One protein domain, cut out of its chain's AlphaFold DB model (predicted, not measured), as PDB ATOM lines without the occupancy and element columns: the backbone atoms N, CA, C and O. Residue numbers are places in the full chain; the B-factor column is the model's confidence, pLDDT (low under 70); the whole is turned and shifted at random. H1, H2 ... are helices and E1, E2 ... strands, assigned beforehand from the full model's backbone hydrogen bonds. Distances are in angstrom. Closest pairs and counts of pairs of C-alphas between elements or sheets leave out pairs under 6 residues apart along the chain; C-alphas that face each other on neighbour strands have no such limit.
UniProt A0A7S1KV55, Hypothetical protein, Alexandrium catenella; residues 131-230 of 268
ATOM      1  N   GLU A 131      17.586  -9.018 -17.017       81.25
ATOM      2  CA  GLU A 131      16.183  -9.420 -16.903       81.25
ATOM      3  C   GLU A 131      15.590  -9.950 -18.222       81.25
ATOM      4  O   GLU A 131      14.706 -10.810 -18.184       81.25
ATOM      5  N   ASP A 132      16.081  -9.504 -19.382       87.25
ATOM      6  CA  ASP A 132      15.610  -9.981 -20.687       87.25
ATOM      7  C   ASP A 132      15.990 -11.449 -20.908       87.25
ATOM      8  O   ASP A 132      15.186 -12.231 -21.424       87.25
ATOM      9  N   GLU A 133      17.180 -11.860 -20.461       92.31
ATOM     10  CA  GLU A 133      17.590 -13.267 -20.490       92.31
ATOM     11  C   GLU A 133      16.700 -14.137 -19.593       92.31
ATOM     12  O   GLU A 133      16.330 -15.253 -19.969       92.31
ATOM     13  N   GLN A 134      16.318 -13.625 -18.416       93.50
ATOM     14  CA  GLN A 134      15.415 -14.332 -17.505       93.50
ATOM     15  C   GLN A 134      14.027 -14.498 -18.125       93.50
ATOM     16  O   GLN A 134      13.484 -15.601 -18.103       93.50
ATOM     17  N   LEU A 135      13.477 -13.443 -18.732       94.50
ATOM     18  CA  LEU A 135      12.180 -13.496 -19.413       94.50
ATOM     19  C   LEU A 135      12.183 -14.480 -20.592       94.50
ATOM     20  O   LEU A 135      11.251 -15.275 -20.719       94.50
ATOM     21  N   LYS A 136      13.244 -14.484 -21.411       95.31
ATOM     22  CA  LYS A 136      13.409 -15.455 -22.508       95.31
ATOM     23  C   LYS A 136      13.415 -16.896 -21.989       95.31
ATOM     24  O   LYS A 136      12.692 -17.736 -22.516       95.31
ATOM     25  N   ARG A 137      14.168 -17.172 -20.916       96.88
ATOM     26  CA  ARG A 137      14.199 -18.508 -20.297       96.88
ATOM     27  C   ARG A 137      12.842 -18.918 -19.732       96.88
ATOM     28  O   ARG A 137      12.440 -20.060 -19.915       96.88
ATOM     29  N   ILE A 138      12.119 -18.000 -19.091       97.00
ATOM     30  CA  ILE A 138      10.759 -18.268 -18.601       97.00
ATOM     31  C   ILE A 138       9.835 -18.638 -19.760       97.00
ATOM     32  O   ILE A 138       9.109 -19.624 -19.658       97.00
ATOM     33  N   ALA A 139       9.888 -17.898 -20.870       97.50
ATOM     34  CA  ALA A 139       9.098 -18.224 -22.050       97.50
ATOM     35  C   ALA A 139       9.434 -19.618 -22.596       97.50
ATOM     36  O   ALA A 139       8.522 -20.398 -22.862       97.50
ATOM     37  N   ASP A 140      10.718 -19.971 -22.691       98.06
ATOM     38  CA  ASP A 140      11.138 -21.307 -23.129       98.06
ATOM     39  C   ASP A 140      10.615 -22.416 -22.207       98.06
ATOM     40  O   ASP A 140      10.152 -23.454 -22.688       98.06
ATOM     41  N   ILE A 141      10.656 -22.197 -20.890       98.25
ATOM     42  CA  ILE A 141      10.124 -23.135 -19.895       98.25
ATOM     43  C   ILE A 141       8.616 -23.319 -20.091       98.25
ATOM     44  O   ILE A 141       8.156 -24.456 -20.186       98.25
ATOM     45  N   LEU A 142       7.854 -22.227 -20.206       97.94
ATOM     46  CA  LEU A 142       6.398 -22.270 -20.396       97.94
ATOM     47  C   LEU A 142       6.013 -22.990 -21.693       97.94
ATOM     48  O   LEU A 142       5.150 -23.866 -21.688       97.94
ATOM     49  N   VAL A 143       6.687 -22.659 -22.795       98.19
ATOM     50  CA  VAL A 143       6.458 -23.281 -24.105       98.19
ATOM     51  C   VAL A 143       6.686 -24.785 -24.038       98.19
ATOM     52  O   VAL A 143       5.852 -25.548 -24.522       98.19
ATOM     53  N   ARG A 144       7.791 -25.222 -23.422       98.19
ATOM     54  CA  ARG A 144       8.116 -26.648 -23.280       98.19
ATOM     55  C   ARG A 144       7.158 -27.368 -22.340       98.19
ATOM     56  O   ARG A 144       6.764 -28.488 -22.637       98.19
ATOM     57  N   PHE A 145       6.794 -26.738 -21.227       98.00
ATOM     58  CA  PHE A 145       5.937 -27.343 -20.214       98.00
ATOM     59  C   PHE A 145       4.514 -27.577 -20.721       98.00
ATOM     60  O   PHE A 145       3.987 -28.672 -20.542       98.00
ATOM     61  N   TYR A 146       3.905 -26.576 -21.366       97.94
ATOM     62  CA  TYR A 146       2.525 -26.665 -21.860       97.94
ATOM     63  C   TYR A 146       2.412 -27.180 -23.303       97.94
ATOM     64  O   TYR A 146       1.308 -27.446 -23.781       97.94
ATOM     65  N   GLY A 147       3.535 -27.299 -24.017       97.69
ATOM     66  CA  GLY A 147       3.545 -27.624 -25.444       97.69
ATOM     67  C   GLY A 147       2.859 -26.542 -26.279       97.69
ATOM     68  O   GLY A 147       2.011 -26.855 -27.112       97.69
ATOM     69  N   LEU A 148       3.173 -25.266 -26.022       97.88
ATOM     70  CA  LEU A 148       2.531 -24.138 -26.708       97.88
ATOM     71  C   LEU A 148       2.970 -24.061 -28.185       97.88
ATOM     72  O   LEU A 148       4.173 -24.130 -28.469       97.88
ATOM     73  N   PRO A 149       2.041 -23.866 -29.140       96.38
ATOM     74  CA  PRO A 149       2.398 -23.673 -30.542       96.38
ATOM     75  C   PRO A 149       3.066 -22.310 -30.762       96.38
ATOM     76  O   PRO A 149       2.814 -21.347 -30.047       96.38
ATOM     77  N   GLY A 150       3.923 -22.204 -31.780       92.12
ATOM     78  CA  GLY A 150       4.585 -20.938 -32.132       92.12
ATOM     79  C   GLY A 150       5.860 -20.619 -31.337       92.12
ATOM     80  O   GLY A 150       6.501 -19.598 -31.600       92.12
ATOM     81  N   GLY A 151       6.279 -21.497 -30.421       94.44
ATOM     82  CA  GLY A 151       7.529 -21.337 -29.677       94.44
ATOM     83  C   GLY A 151       7.507 -20.083 -28.801       94.44
ATOM     84  O   GLY A 151       6.487 -19.757 -28.207       94.44
ATOM     85  N   GLN A 152       8.603 -19.320 -28.773       92.25
ATOM     86  CA  GLN A 152       8.680 -18.080 -27.984       92.25
ATOM     87  C   GLN A 152       7.641 -17.017 -28.380       92.25
ATOM     88  O   GLN A 152       7.344 -16.146 -27.570       92.25
ATOM     89  N   ARG A 153       7.049 -17.083 -29.585       94.50
ATOM     90  CA  ARG A 153       5.984 -16.149 -29.997       94.50
ATOM     91  C   ARG A 153       4.678 -16.357 -29.235       94.50
ATOM     92  O   ARG A 153       3.865 -15.449 -29.209       94.50
ATOM     93  N   ALA A 154       4.502 -17.513 -28.593       96.75
ATOM     94  CA  ALA A 154       3.378 -17.766 -27.696       96.75
ATOM     95  C   ALA A 154       3.412 -16.895 -26.430       96.75
ATOM     96  O   ALA A 154       2.444 -16.887 -25.675       96.75
ATOM     97  N   VAL A 155       4.533 -16.214 -26.158       97.06
ATOM     98  CA  VAL A 155       4.738 -15.423 -24.947       97.06
ATOM     99  C   VAL A 155       5.070 -13.985 -25.327       97.06
ATOM    100  O   VAL A 155       6.091 -13.694 -25.948       97.06
ATOM    101  N   ARG A 156       4.206 -13.062 -24.909       95.56
ATOM    102  CA  ARG A 156       4.377 -11.624 -25.096       95.56
ATOM    103  C   ARG A 156       5.074 -11.012 -23.884       95.56
ATOM    104  O   ARG A 156       4.647 -11.205 -22.745       95.56
ATOM    105  N   PHE A 157       6.104 -10.207 -24.133       93.56
ATOM    106  CA  PHE A 157       6.824  -9.466 -23.093       93.56
ATOM    107  C   PHE A 157       6.360  -8.007 -23.032       93.56
ATOM    108  O   PHE A 157       6.273  -7.350 -24.067       93.56
ATOM    109  N   ARG A 158       6.094  -7.471 -21.832       88.81
ATOM    110  CA  ARG A 158       5.670  -6.062 -21.637       88.81
ATOM    111  C   ARG A 158       6.750  -5.183 -20.998       88.81
ATOM    112  O   ARG A 158       6.533  -4.594 -19.946       88.81
ATOM    113  N   ARG A 159       7.894  -5.051 -21.667       78.75
ATOM    114  CA  ARG A 159       9.110  -4.393 -21.142       78.75
ATOM    115  C   ARG A 159       8.924  -2.950 -20.664       78.75
ATOM    116  O   ARG A 159       9.627  -2.523 -19.753       78.75
ATOM    117  N   ASP A 160       7.997  -2.215 -21.269       75.06
ATOM    118  CA  ASP A 160       7.880  -0.761 -21.084       75.06
ATOM    119  C   ASP A 160       7.379  -0.369 -19.691       75.06
ATOM    120  O   ASP A 160       7.668   0.719 -19.196       75.06
ATOM    121  N   VAL A 161       6.640  -1.272 -19.041       67.00
ATOM    122  CA  VAL A 161       5.964  -0.999 -17.767       67.00
ATOM    123  C   VAL A 161       6.410  -1.978 -16.684       67.00
ATOM    124  O   VAL A 161       6.493  -1.604 -15.512       67.00
ATOM    125  N   SER A 162       6.718  -3.228 -17.042       67.88
ATOM    126  CA  SER A 162       7.054  -4.261 -16.066       67.88
ATOM    127  C   SER A 162       7.772  -5.456 -16.704       67.88
ATOM    128  O   SER A 162       7.498  -5.852 -17.828       67.88
ATOM    129  N   ASN A 163       8.693  -6.088 -15.976       88.62
ATOM    130  CA  ASN A 163       9.359  -7.315 -16.430       88.62
ATOM    131  C   ASN A 163       8.368  -8.494 -16.398       88.62
ATOM    132  O   ASN A 163       8.383  -9.292 -15.460       88.62
ATOM    133  N   VAL A 164       7.460  -8.554 -17.376       92.44
ATOM    134  CA  VAL A 164       6.320  -9.482 -17.409       92.44
ATOM    135  C   VAL A 164       6.352 -10.338 -18.656       92.44
ATOM    136  O   VAL A 164       6.510  -9.821 -19.764       92.44
ATOM    137  N   ALA A 165       6.134 -11.634 -18.453       95.56
ATOM    138  CA  ALA A 165       5.853 -12.616 -19.486       95.56
ATOM    139  C   ALA A 165       4.363 -12.987 -19.428       95.56
ATOM    140  O   ALA A 165       3.869 -13.419 -18.385       95.56
ATOM    141  N   ILE A 166       3.650 -12.794 -20.536       96.25
ATOM    142  CA  ILE A 166       2.221 -13.108 -20.670       96.25
ATOM    143  C   ILE A 166       2.077 -14.157 -21.762       96.25
ATOM    144  O   ILE A 166       2.498 -13.909 -22.892       96.25
ATOM    145  N   VAL A 167       1.476 -15.304 -21.456       97.56
ATOM    146  CA  VAL A 167       1.125 -16.277 -22.498       97.56
ATOM    147  C   VAL A 167      -0.058 -15.746 -23.309       97.56
ATOM    148  O   VAL A 167      -1.051 -15.294 -22.742       97.56
ATOM    149  N   GLU A 168       0.048 -15.764 -24.635       97.81
ATOM    150  CA  GLU A 168      -1.035 -15.329 -25.514       97.81
ATOM    151  C   GLU A 168      -2.212 -16.308 -25.460       97.81
ATOM    152  O   GLU A 168      -2.037 -17.522 -25.562       97.81
ATOM    153  N   GLU A 169      -3.427 -15.774 -25.361       97.25
ATOM    154  CA  GLU A 169      -4.662 -16.558 -25.250       97.25
ATOM    155  C   GLU A 169      -4.851 -17.525 -26.431       97.25
ATOM    156  O   GLU A 169      -5.211 -18.686 -26.241       97.25
ATOM    157  N   ALA A 170      -4.511 -17.090 -27.650       97.62
ATOM    158  CA  ALA A 170      -4.588 -17.925 -28.847       97.62
ATOM    159  C   ALA A 170      -3.653 -19.147 -28.786       97.62
ATOM    160  O   ALA A 170      -4.021 -20.228 -29.247       97.62
ATOM    161  N   ALA A 171      -2.456 -18.985 -28.210       98.00
ATOM    162  CA  ALA A 171      -1.519 -20.085 -28.005       98.00
ATOM    163  C   ALA A 171      -1.949 -20.972 -26.827       98.00
ATOM    164  O   ALA A 171      -1.838 -22.194 -26.906       98.00
ATOM    165  N   TRP A 172      -2.490 -20.370 -25.764       98.00
ATOM    166  CA  TRP A 172      -3.009 -21.079 -24.593       98.00
ATOM    167  C   TRP A 172      -4.176 -22.008 -24.932       98.00
ATOM    168  O   TRP A 172      -4.196 -23.153 -24.486       98.00
ATOM    169  N   ALA A 173      -5.104 -21.560 -25.781       97.56
ATOM    170  CA  ALA A 173      -6.232 -22.365 -26.252       97.56
ATOM    171  C   ALA A 173      -5.804 -23.613 -27.051       97.56
ATOM    172  O   ALA A 173      -6.587 -24.544 -27.217       97.56
ATOM    173  N   GLN A 174      -4.565 -23.634 -27.549       98.00
ATOM    174  CA  GLN A 174      -3.995 -24.711 -28.359       98.00
ATOM    175  C   GLN A 174      -2.888 -25.483 -27.622       98.00
ATOM    176  O   GLN A 174      -2.096 -26.185 -28.256       98.00
ATOM    177  N   LYS A 175      -2.793 -25.339 -26.294       97.88
ATOM    178  CA  LYS A 175      -1.821 -26.077 -25.478       97.88
ATOM    179  C   LYS A 175      -2.013 -27.589 -25.639       97.88
ATOM    180  O   LYS A 175      -3.137 -28.082 -25.695       97.88
ATOM    181  N   GLN A 176      -0.908 -28.327 -25.710       97.69
ATOM    182  CA  GLN A 176      -0.940 -29.789 -25.843       97.69
ATOM    183  C   GLN A 176      -1.143 -30.488 -24.501       97.69
ATOM    184  O   GLN A 176      -1.632 -31.614 -24.450       97.69
ATOM    185  N   ARG A 177      -0.733 -29.830 -23.417       96.88
ATOM    186  CA  ARG A 177      -0.816 -30.366 -22.066       96.88
ATOM    187  C   ARG A 177      -2.008 -29.777 -21.322       96.88
ATOM    188  O   ARG A 177      -2.217 -28.564 -21.337       96.88
ATOM    189  N   GLU A 178      -2.729 -30.630 -20.605       96.44
ATOM    190  CA  GLU A 178      -3.727 -30.195 -19.630       96.44
ATOM    191  C   GLU A 178      -3.081 -29.356 -18.521       96.44
ATOM    192  O   GLU A 178      -1.964 -29.620 -18.069       96.44
ATOM    193  N   SER A 179      -3.791 -28.313 -18.113       95.62
ATOM    194  CA  SER A 179      -3.344 -27.343 -17.122       95.62
ATOM    195  C   SER A 179      -4.434 -27.188 -16.075       95.62
ATOM    196  O   SER A 179      -5.619 -27.288 -16.390       95.62
ATOM    197  N   GLN A 180      -4.011 -26.957 -14.839       94.38
ATOM    198  CA  GLN A 180      -4.868 -26.664 -13.692       94.38
ATOM    199  C   GLN A 180      -5.388 -25.219 -13.714       94.38
ATOM    200  O   GLN A 180      -6.225 -24.859 -12.892       94.38
ATOM    201  N   LEU A 181      -4.870 -24.385 -14.621       92.88
ATOM    202  CA  LEU A 181      -5.258 -22.993 -14.784       92.88
ATOM    203  C   LEU A 181      -6.304 -22.862 -15.895       92.88
ATOM    204  O   LEU A 181      -6.091 -23.293 -17.036       92.88
ATOM    205  N   ASP A 182      -7.407 -22.192 -15.567       94.62
ATOM    206  CA  ASP A 182      -8.436 -21.822 -16.541       94.62
ATOM    207  C   ASP A 182      -7.909 -20.746 -17.510       94.62
ATOM    208  O   ASP A 182      -8.123 -20.806 -18.722       94.62
ATOM    209  N   GLU A 183      -7.132 -19.796 -16.985       95.38
ATOM    210  CA  GLU A 183      -6.593 -18.642 -17.709       95.38
ATOM    211  C   GLU A 183      -5.099 -18.797 -18.057       95.38
ATOM    212  O   GLU A 183      -4.365 -19.516 -17.371       95.38
ATOM    213  N   PRO A 184      -4.607 -18.121 -19.118       96.56
ATOM    214  CA  PRO A 184      -3.190 -18.134 -19.460       96.56
ATOM    215  C   PRO A 184      -2.331 -17.530 -18.338       96.56
ATOM    216  O   PRO A 184      -2.649 -16.456 -17.819       96.56
ATOM    217  N   PRO A 185      -1.192 -18.154 -17.985       95.56
ATOM    218  CA  PRO A 185      -0.365 -17.668 -16.896       95.56
ATOM    219  C   PRO A 185       0.297 -16.329 -17.246       95.56
ATOM    220  O   PRO A 185       0.832 -16.121 -18.341       95.56
ATOM    221  N   MET A 186       0.311 -15.439 -16.255       95.31
ATOM    222  CA  MET A 186       1.039 -14.175 -16.268       95.31
ATOM    223  C   MET A 186       2.115 -14.212 -15.189       95.31
ATOM    224  O   MET A 186       1.814 -14.475 -14.024       95.31
ATOM    225  N   LEU A 187       3.367 -13.960 -15.580       95.06
ATOM    226  CA  LEU A 187       4.519 -14.047 -14.688       95.06
ATOM    227  C   LEU A 187       5.295 -12.735 -14.639       95.06
ATOM    228  O   LEU A 187       5.587 -12.142 -15.676       95.06
ATOM    229  N   TRP A 188       5.694 -12.325 -13.438       93.12
ATOM    230  CA  TRP A 188       6.528 -11.147 -13.191       93.12
ATOM    231  C   TRP A 188       7.914 -11.563 -12.707       93.12
ATOM    232  O   TRP A 188       8.037 -12.450 -11.863       93.12
ATOM    233  N   VAL A 189       8.955 -10.875 -13.174       92.06
ATOM    234  CA  VAL A 189      10.341 -11.087 -12.741       92.06
ATOM    235  C   VAL A 189      10.848  -9.875 -11.976       92.06
ATOM    236  O   VAL A 189      10.904  -8.760 -12.497       92.06
ATOM    237  N   ARG A 190      11.255 -10.073 -10.722       87.19
ATOM    238  CA  ARG A 190      11.790  -8.989  -9.890       87.19
ATOM    239  C   ARG A 190      12.825  -9.514  -8.911       87.19
ATOM    240  O   ARG A 190      12.573 -10.476  -8.195       87.19
ATOM    241  N   GLY A 191      13.991  -8.867  -8.861       87.44
ATOM    242  CA  GLY A 191      15.061  -9.240  -7.929       87.44
ATOM    243  C   GLY A 191      15.533 -10.691  -8.090       87.44
ATOM    244  O   GLY A 191      15.862 -11.334  -7.097       87.44
ATOM    245  N   GLY A 192      15.503 -11.225  -9.319       89.25
ATOM    246  CA  GLY A 192      15.854 -12.618  -9.623       89.25
ATOM    247  C   GLY A 192      14.819 -13.660  -9.180       89.25
ATOM    248  O   GLY A 192      15.132 -14.852  -9.158       89.25
ATOM    249  N   ARG A 193      13.607 -13.229  -8.814       91.81
ATOM    250  CA  ARG A 193      12.489 -14.099  -8.428       91.81
ATOM    251  C   ARG A 193      11.324 -13.967  -9.397       91.81
ATOM    252  O   ARG A 193      11.157 -12.917 -10.024       91.81
ATOM    253  N   ILE A 194      10.541 -15.034  -9.492       92.94
ATOM    254  CA  ILE A 194       9.377 -15.152 -10.367       92.94
ATOM    255  C   ILE A 194       8.124 -15.103  -9.508       92.94
ATOM    256  O   ILE A 194       8.049 -15.761  -8.473       92.94
ATOM    257  N   TYR A 195       7.133 -14.347  -9.955       91.88
ATOM    258  CA  TYR A 195       5.852 -14.207  -9.283       91.88
ATOM    259  C   TYR A 195       4.713 -14.505 -10.246       91.88
ATOM    260  O   TYR A 195       4.839 -14.241 -11.440       91.88
ATOM    261  N   ASP A 196       3.605 -14.997  -9.709       92.38
ATOM    262  CA  ASP A 196       2.312 -15.113 -10.379       92.38
ATOM    263  C   ASP A 196       1.202 -14.482  -9.518       92.38
ATOM    264  O   ASP A 196       1.475 -13.872  -8.479       92.38
ATOM    265  N   PHE A 197      -0.062 -14.638  -9.925       87.06
ATOM    266  CA  PHE A 197      -1.213 -14.134  -9.163       87.06
ATOM    267  C   PHE A 197      -1.344 -14.740  -7.758       87.06
ATOM    268  O   PHE A 197      -1.949 -14.132  -6.876       87.06
ATOM    269  N   HIS A 198      -0.748 -15.907  -7.524       86.31
ATOM    270  CA  HIS A 198      -0.768 -16.602  -6.241       86.31
ATOM    271  C   HIS A 198       0.497 -16.330  -5.403       86.31
ATOM    272  O   HIS A 198       0.621 -16.834  -4.283       86.31
ATOM    273  N   GLY A 199       1.441 -15.529  -5.907       88.19
ATOM    274  CA  GLY A 199       2.614 -15.065  -5.174       88.19
ATOM    275  C   GLY A 199       3.948 -15.577  -5.713       88.19
ATOM    276  O   GLY A 199       4.169 -15.643  -6.915       88.19
ATOM    277  N   ASP A 200       4.889 -15.849  -4.807       91.25
ATOM    278  CA  ASP A 200       6.267 -16.217  -5.156       91.25
ATOM    279  C   ASP A 200       6.364 -17.652  -5.704       91.25
ATOM    280  O   ASP A 200       6.056 -18.637  -5.023       91.25
ATOM    281  N   ARG A 201       6.865 -17.760  -6.934       91.88
ATOM    282  CA  ARG A 201       7.164 -19.012  -7.641       91.88
ATOM    283  C   ARG A 201       8.613 -19.461  -7.460       91.88
ATOM    284  O   ARG A 201       8.960 -20.548  -7.913       91.88
ATOM    285  N   GLY A 202       9.428 -18.680  -6.752       91.75
ATOM    286  CA  GLY A 202      10.816 -18.999  -6.447       91.75
ATOM    287  C   GLY A 202      11.811 -18.324  -7.382       91.75
ATOM    288  O   GLY A 202      11.528 -17.320  -8.038       91.75
ATOM    289  N   THR A 203      13.022 -18.868  -7.415       93.56
ATOM    290  CA  THR A 203      14.047 -18.446  -8.383       93.56
ATOM    291  C   THR A 203      13.793 -19.077  -9.752       93.56
ATOM    292  O   THR A 203      13.061 -20.056  -9.864       93.56
ATOM    293  N   LEU A 204      14.440 -18.563 -10.803       95.75
ATOM    294  CA  LEU A 204      14.345 -19.149 -12.146       95.75
ATOM    295  C   LEU A 204      14.717 -20.641 -12.182       95.75
ATOM    296  O   LEU A 204      14.048 -21.413 -12.857       95.75
ATOM    297  N   ALA A 205      15.743 -21.045 -11.429       96.50
ATOM    298  CA  ALA A 205      16.179 -22.439 -11.362       96.50
ATOM    299  C   ALA A 205      15.158 -23.338 -10.646       96.50
ATOM    300  O   ALA A 205      14.902 -24.450 -11.096       96.50
ATOM    301  N   GLU A 206      14.555 -22.854  -9.554       94.12
ATOM    302  CA  GLU A 206      13.469 -23.571  -8.870       94.12
ATOM    303  C   GLU A 206      12.254 -23.717  -9.786       94.12
ATOM    304  O   GLU A 206      11.721 -24.810  -9.928       94.12
ATOM    305  N   PHE A 207      11.866 -22.635 -10.460       95.50
ATOM    306  CA  PHE A 207      10.740 -22.622 -11.388       95.50
ATOM    307  C   PHE A 207      10.940 -23.577 -12.574       95.50
ATOM    308  O   PHE A 207      10.030 -24.324 -12.930       95.50
ATOM    309  N   GLU A 208      12.139 -23.593 -13.164       96.88
ATOM    310  CA  GLU A 208      12.513 -24.542 -14.218       96.88
ATOM    311  C   GLU A 208      12.462 -25.988 -13.719       96.88
ATOM    312  O   GLU A 208      11.934 -26.865 -14.405       96.88
ATOM    313  N   HIS A 209      12.989 -26.244 -12.521       96.38
ATOM    314  CA  HIS A 209      12.982 -27.571 -11.923       96.38
ATOM    315  C   HIS A 209      11.557 -28.058 -11.630       96.38
ATOM    316  O   HIS A 209      11.215 -29.189 -11.983       96.38
ATOM    317  N   ASP A 210      10.713 -27.204 -11.053       94.69
ATOM    318  CA  ASP A 210       9.320 -27.520 -10.732       94.69
ATOM    319  C   ASP A 210       8.528 -27.876 -12.001       94.69
ATOM    320  O   ASP A 210       7.888 -28.930 -12.059       94.69
ATOM    321  N   LEU A 211       8.647 -27.071 -13.062       96.25
ATOM    322  CA  LEU A 211       7.922 -27.316 -14.307       96.25
ATOM    323  C   LEU A 211       8.550 -28.440 -15.144       96.25
ATOM    324  O   LEU A 211       7.884 -29.416 -15.470       96.25
ATOM    325  N   LEU A 212       9.827 -28.352 -15.509       96.94
ATOM    326  CA  LEU A 212      10.404 -29.272 -16.498       96.94
ATOM    327  C   LEU A 212      10.886 -30.595 -15.899       96.94
ATOM    328  O   LEU A 212      10.875 -31.609 -16.597       96.94
ATOM    329  N   THR A 213      11.308 -30.611 -14.630       96.19
ATOM    330  CA  THR A 213      11.802 -31.842 -13.986       96.19
ATOM    331  C   THR A 213      10.697 -32.539 -13.211       96.19
ATOM    332  O   THR A 213      10.406 -33.704 -13.465       96.19
ATOM    333  N   ARG A 214      10.066 -31.824 -12.276       95.31
ATOM    334  CA  ARG A 214       9.018 -32.392 -11.422       95.31
ATOM    335  C   ARG A 214       7.669 -32.487 -12.124       95.31
ATOM    336  O   ARG A 214       6.823 -33.248 -11.669       95.31
ATOM    337  N   GLN A 215       7.479 -31.744 -13.217       96.00
ATOM    338  CA  GLN A 215       6.222 -31.697 -13.963       96.00
ATOM    339  C   GLN A 215       5.049 -31.173 -13.120       96.00
ATOM    340  O   GLN A 215       3.901 -31.527 -13.383       96.00
ATOM    341  N   VAL A 216       5.326 -30.305 -12.142       93.50
ATOM    342  CA  VAL A 216       4.333 -29.740 -11.217       93.50
ATOM    343  C   VAL A 216       4.035 -28.291 -11.590       93.50
ATOM    344  O   VAL A 216       4.907 -27.429 -11.512       93.50
ATOM    345  N   GLU A 217       2.791 -28.030 -11.999       93.31
ATOM    346  CA  GLU A 217       2.329 -26.698 -12.405       93.31
ATOM    347  C   GLU A 217       2.157 -25.759 -11.218       93.31
ATOM    348  O   GLU A 217       2.603 -24.618 -11.280       93.31
ATOM    349  N   ASP A 218       1.564 -26.226 -10.124       88.19
ATOM    350  CA  ASP A 218       1.496 -25.493  -8.869       88.19
ATOM    351  C   ASP A 218       1.694 -26.439  -7.682       88.19
ATOM    352  O   ASP A 218       1.122 -27.524  -7.631       88.19
ATOM    353  N   ASP A 219       2.537 -26.032  -6.738       85.88
ATOM    354  CA  ASP A 219       2.869 -26.807  -5.548       85.88
ATOM    355  C   ASP A 219       2.537 -25.988  -4.299       85.88
ATOM    356  O   ASP A 219       3.289 -25.093  -3.881       85.88
ATOM    357  N   SER A 220       1.399 -26.320  -3.688       86.25
ATOM    358  CA  SER A 220       0.907 -25.678  -2.471       86.25
ATOM    359  C   SER A 220       1.897 -25.804  -1.310       86.25
ATOM    360  O   SER A 220       2.064 -24.846  -0.551       86.25
ATOM    361  N   THR A 221       2.625 -26.920  -1.202       86.00
ATOM    362  CA  THR A 221       3.655 -27.128  -0.178       86.00
ATOM    363  C   THR A 221       4.837 -26.185  -0.395       86.00
ATOM    364  O   THR A 221       5.301 -25.540   0.550       86.00
ATOM    365  N   CYS A 222       5.304 -26.030  -1.638       82.38
ATOM    366  CA  CYS A 222       6.368 -25.067  -1.940       82.38
ATOM    367  C   CYS A 222       5.947 -23.627  -1.635       82.38
ATOM    368  O   CYS A 222       6.748 -22.865  -1.079       82.38
ATOM    369  N   ARG A 223       4.704 -23.252  -1.957       84.19
ATOM    370  CA  ARG A 223       4.173 -21.920  -1.631       84.19
ATOM    371  C   ARG A 223       4.068 -21.692  -0.131       84.19
ATOM    372  O   ARG A 223       4.485 -20.634   0.338       84.19
ATOM    373  N   LEU A 224       3.558 -22.673   0.614       84.38
ATOM    374  CA  LEU A 224       3.438 -22.587   2.068       84.38
ATOM    375  C   LEU A 224       4.811 -22.376   2.713       84.38
ATOM    376  O   LEU A 224       5.001 -21.406   3.442       84.38
ATOM    377  N   ARG A 225       5.805 -23.186   2.333       83.44
ATOM    378  CA  ARG A 225       7.184 -23.049   2.821       83.44
ATOM    379  C   ARG A 225       7.787 -21.675   2.501       83.44
ATOM    380  O   ARG A 225       8.467 -21.088   3.336       83.44
ATOM    381  N   ARG A 226       7.567 -21.138   1.292       83.56
ATOM    382  CA  ARG A 226       8.057 -19.795   0.914       83.56
ATOM    383  C   ARG A 226       7.370 -18.707   1.746       83.56
ATOM    384  O   ARG A 226       8.045 -17.823   2.273       83.56
ATOM    385  N   LYS A 227       6.057 -18.827   1.946       82.06
ATOM    386  CA  LYS A 227       5.281 -17.933   2.812       82.06
ATOM    387  C   LYS A 227       5.813 -17.935   4.250       82.06
ATOM    388  O   LYS A 227       6.014 -16.863   4.814       82.06
ATOM    389  N   GLU A 228       6.103 -19.106   4.816       82.12
ATOM    390  CA  GLU A 228       6.700 -19.255   6.156       82.12
ATOM    391  C   GLU A 228       8.092 -18.618   6.263       82.12
ATOM    392  O   GLU A 228       8.451 -18.062   7.298       82.12
ATOM    393  N   GLN A 229       8.863 -18.613   5.172       79.00
ATOM    394  CA  GLN A 229      10.164 -17.939   5.090       79.00
ATOM    395  C   GLN A 229      10.063 -16.407   4.976       79.00
ATOM    396  O   GLN A 229      11.079 -15.734   4.785       79.00
ATOM    397  N   GLY A 230       8.856 -15.837   5.061       73.25
ATOM    398  CA  GLY A 230       8.618 -14.403   4.894       73.25
ATOM    399  C   GLY A 230       8.734 -13.931   3.444       73.25
ATOM    400  O   GLY A 230       8.745 -12.726   3.188       73.25
TER     401      GLY A 230
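What this domain is: This is residues 131 to 230 of the 268 residues of the protein "Hypothetical protein" of Alexandrium catenella (UniProt A0A7S1KV55). A strongly twisted sheet of five strands has two helices, H1 and H4, side by side over one face, H1 along the strands and H4 standing up from the sheet. The short helices H2 and H3 lie near the E1 and E2 end of the sheet, and H5 is at the opposite end, beside the edge strand E5. The printed part has 100 residues, with five named helices and five named strands in the order H1 H2 E1 E2 H3 E3 E4 E5 H4 H5. The sheet runs E1 E2 E3 E4 E5, antiparallel throughout, and the class is mixed, helices and strands. The whole is compact, with a radius of gyration of the C-alphas of 12.9 A and spans of 38 by 32 by 21 A.

Where its parts are: H1, residues 131 to 146, begins at C-alpha 131 at (16.183, -9.420, -16.903) and is 22.6 A long. H2 is residues 151 to 154, E1 residues 155 to 157 and E2 residues 164 to 167. H3 is residues 169 to 172. E3, residues 186 to 190, is 13.5 A long and begins at C-alpha 186 at (1.039, -14.175, -16.268). E4 is residues 193 to 196, and E5, residues 199 to 203, is 12.3 A long. H4, residues 204 to 213, is 13.1 A long. H5, residues 220 to 228, is 12.2 A long and ends at C-alpha 228 at (6.700, -19.255, 6.156).

How they stand to each other: E1 and E2 form a hairpin, with N 156 and O 166 2.8 A apart. E2 and E3 are antiparallel, with N 165 and O 187 at 2.9 A. E3, E4 and E5 form a meander, each strand the antiparallel neighbour of the one before; N 195 and O 188 are 2.8 A apart, and N 201 and O 194 2.8 A. H1 is on the sheet at a height of 7.9 A, over E2 and only just over E3, with 3 C-alphas. H4, on the same face, stands up from the sheet at 57 degrees, over E5. H1 and H4 touch, the C-alphas of Phe 145 and Leu 212 being closest at 6.1 A, at a shallow tilt of 14 degrees, the same way. H2 touches residues 136 to 143 of H1 alone, closest at the C-alphas of Ala 139 and Gln 152, 6.0 A. H2 and H3 are close but not clearly touching, with the C-alphas of Ala 154 and Ala 171 at 5.4 A. H5 only grazes the sheet with residues 222 to 227; its closest C-alphas to E5 are those of Asp 200 and Arg 223, 7.0 A. In H1, H4 and H5 every O i to N i+4 pair is within hydrogen-bond range; H2 and H3 are too short for such a pair.

The domain as a whole: The C-alphas of Gly 150 and Glu 228 are the two farthest apart, at 38.4 A. The printed part has no cut. The link from H3 to E3, residues 173 to 185, is long. The mean pLDDT of the printed part is 92.1; residues 161 to 162 are under 70.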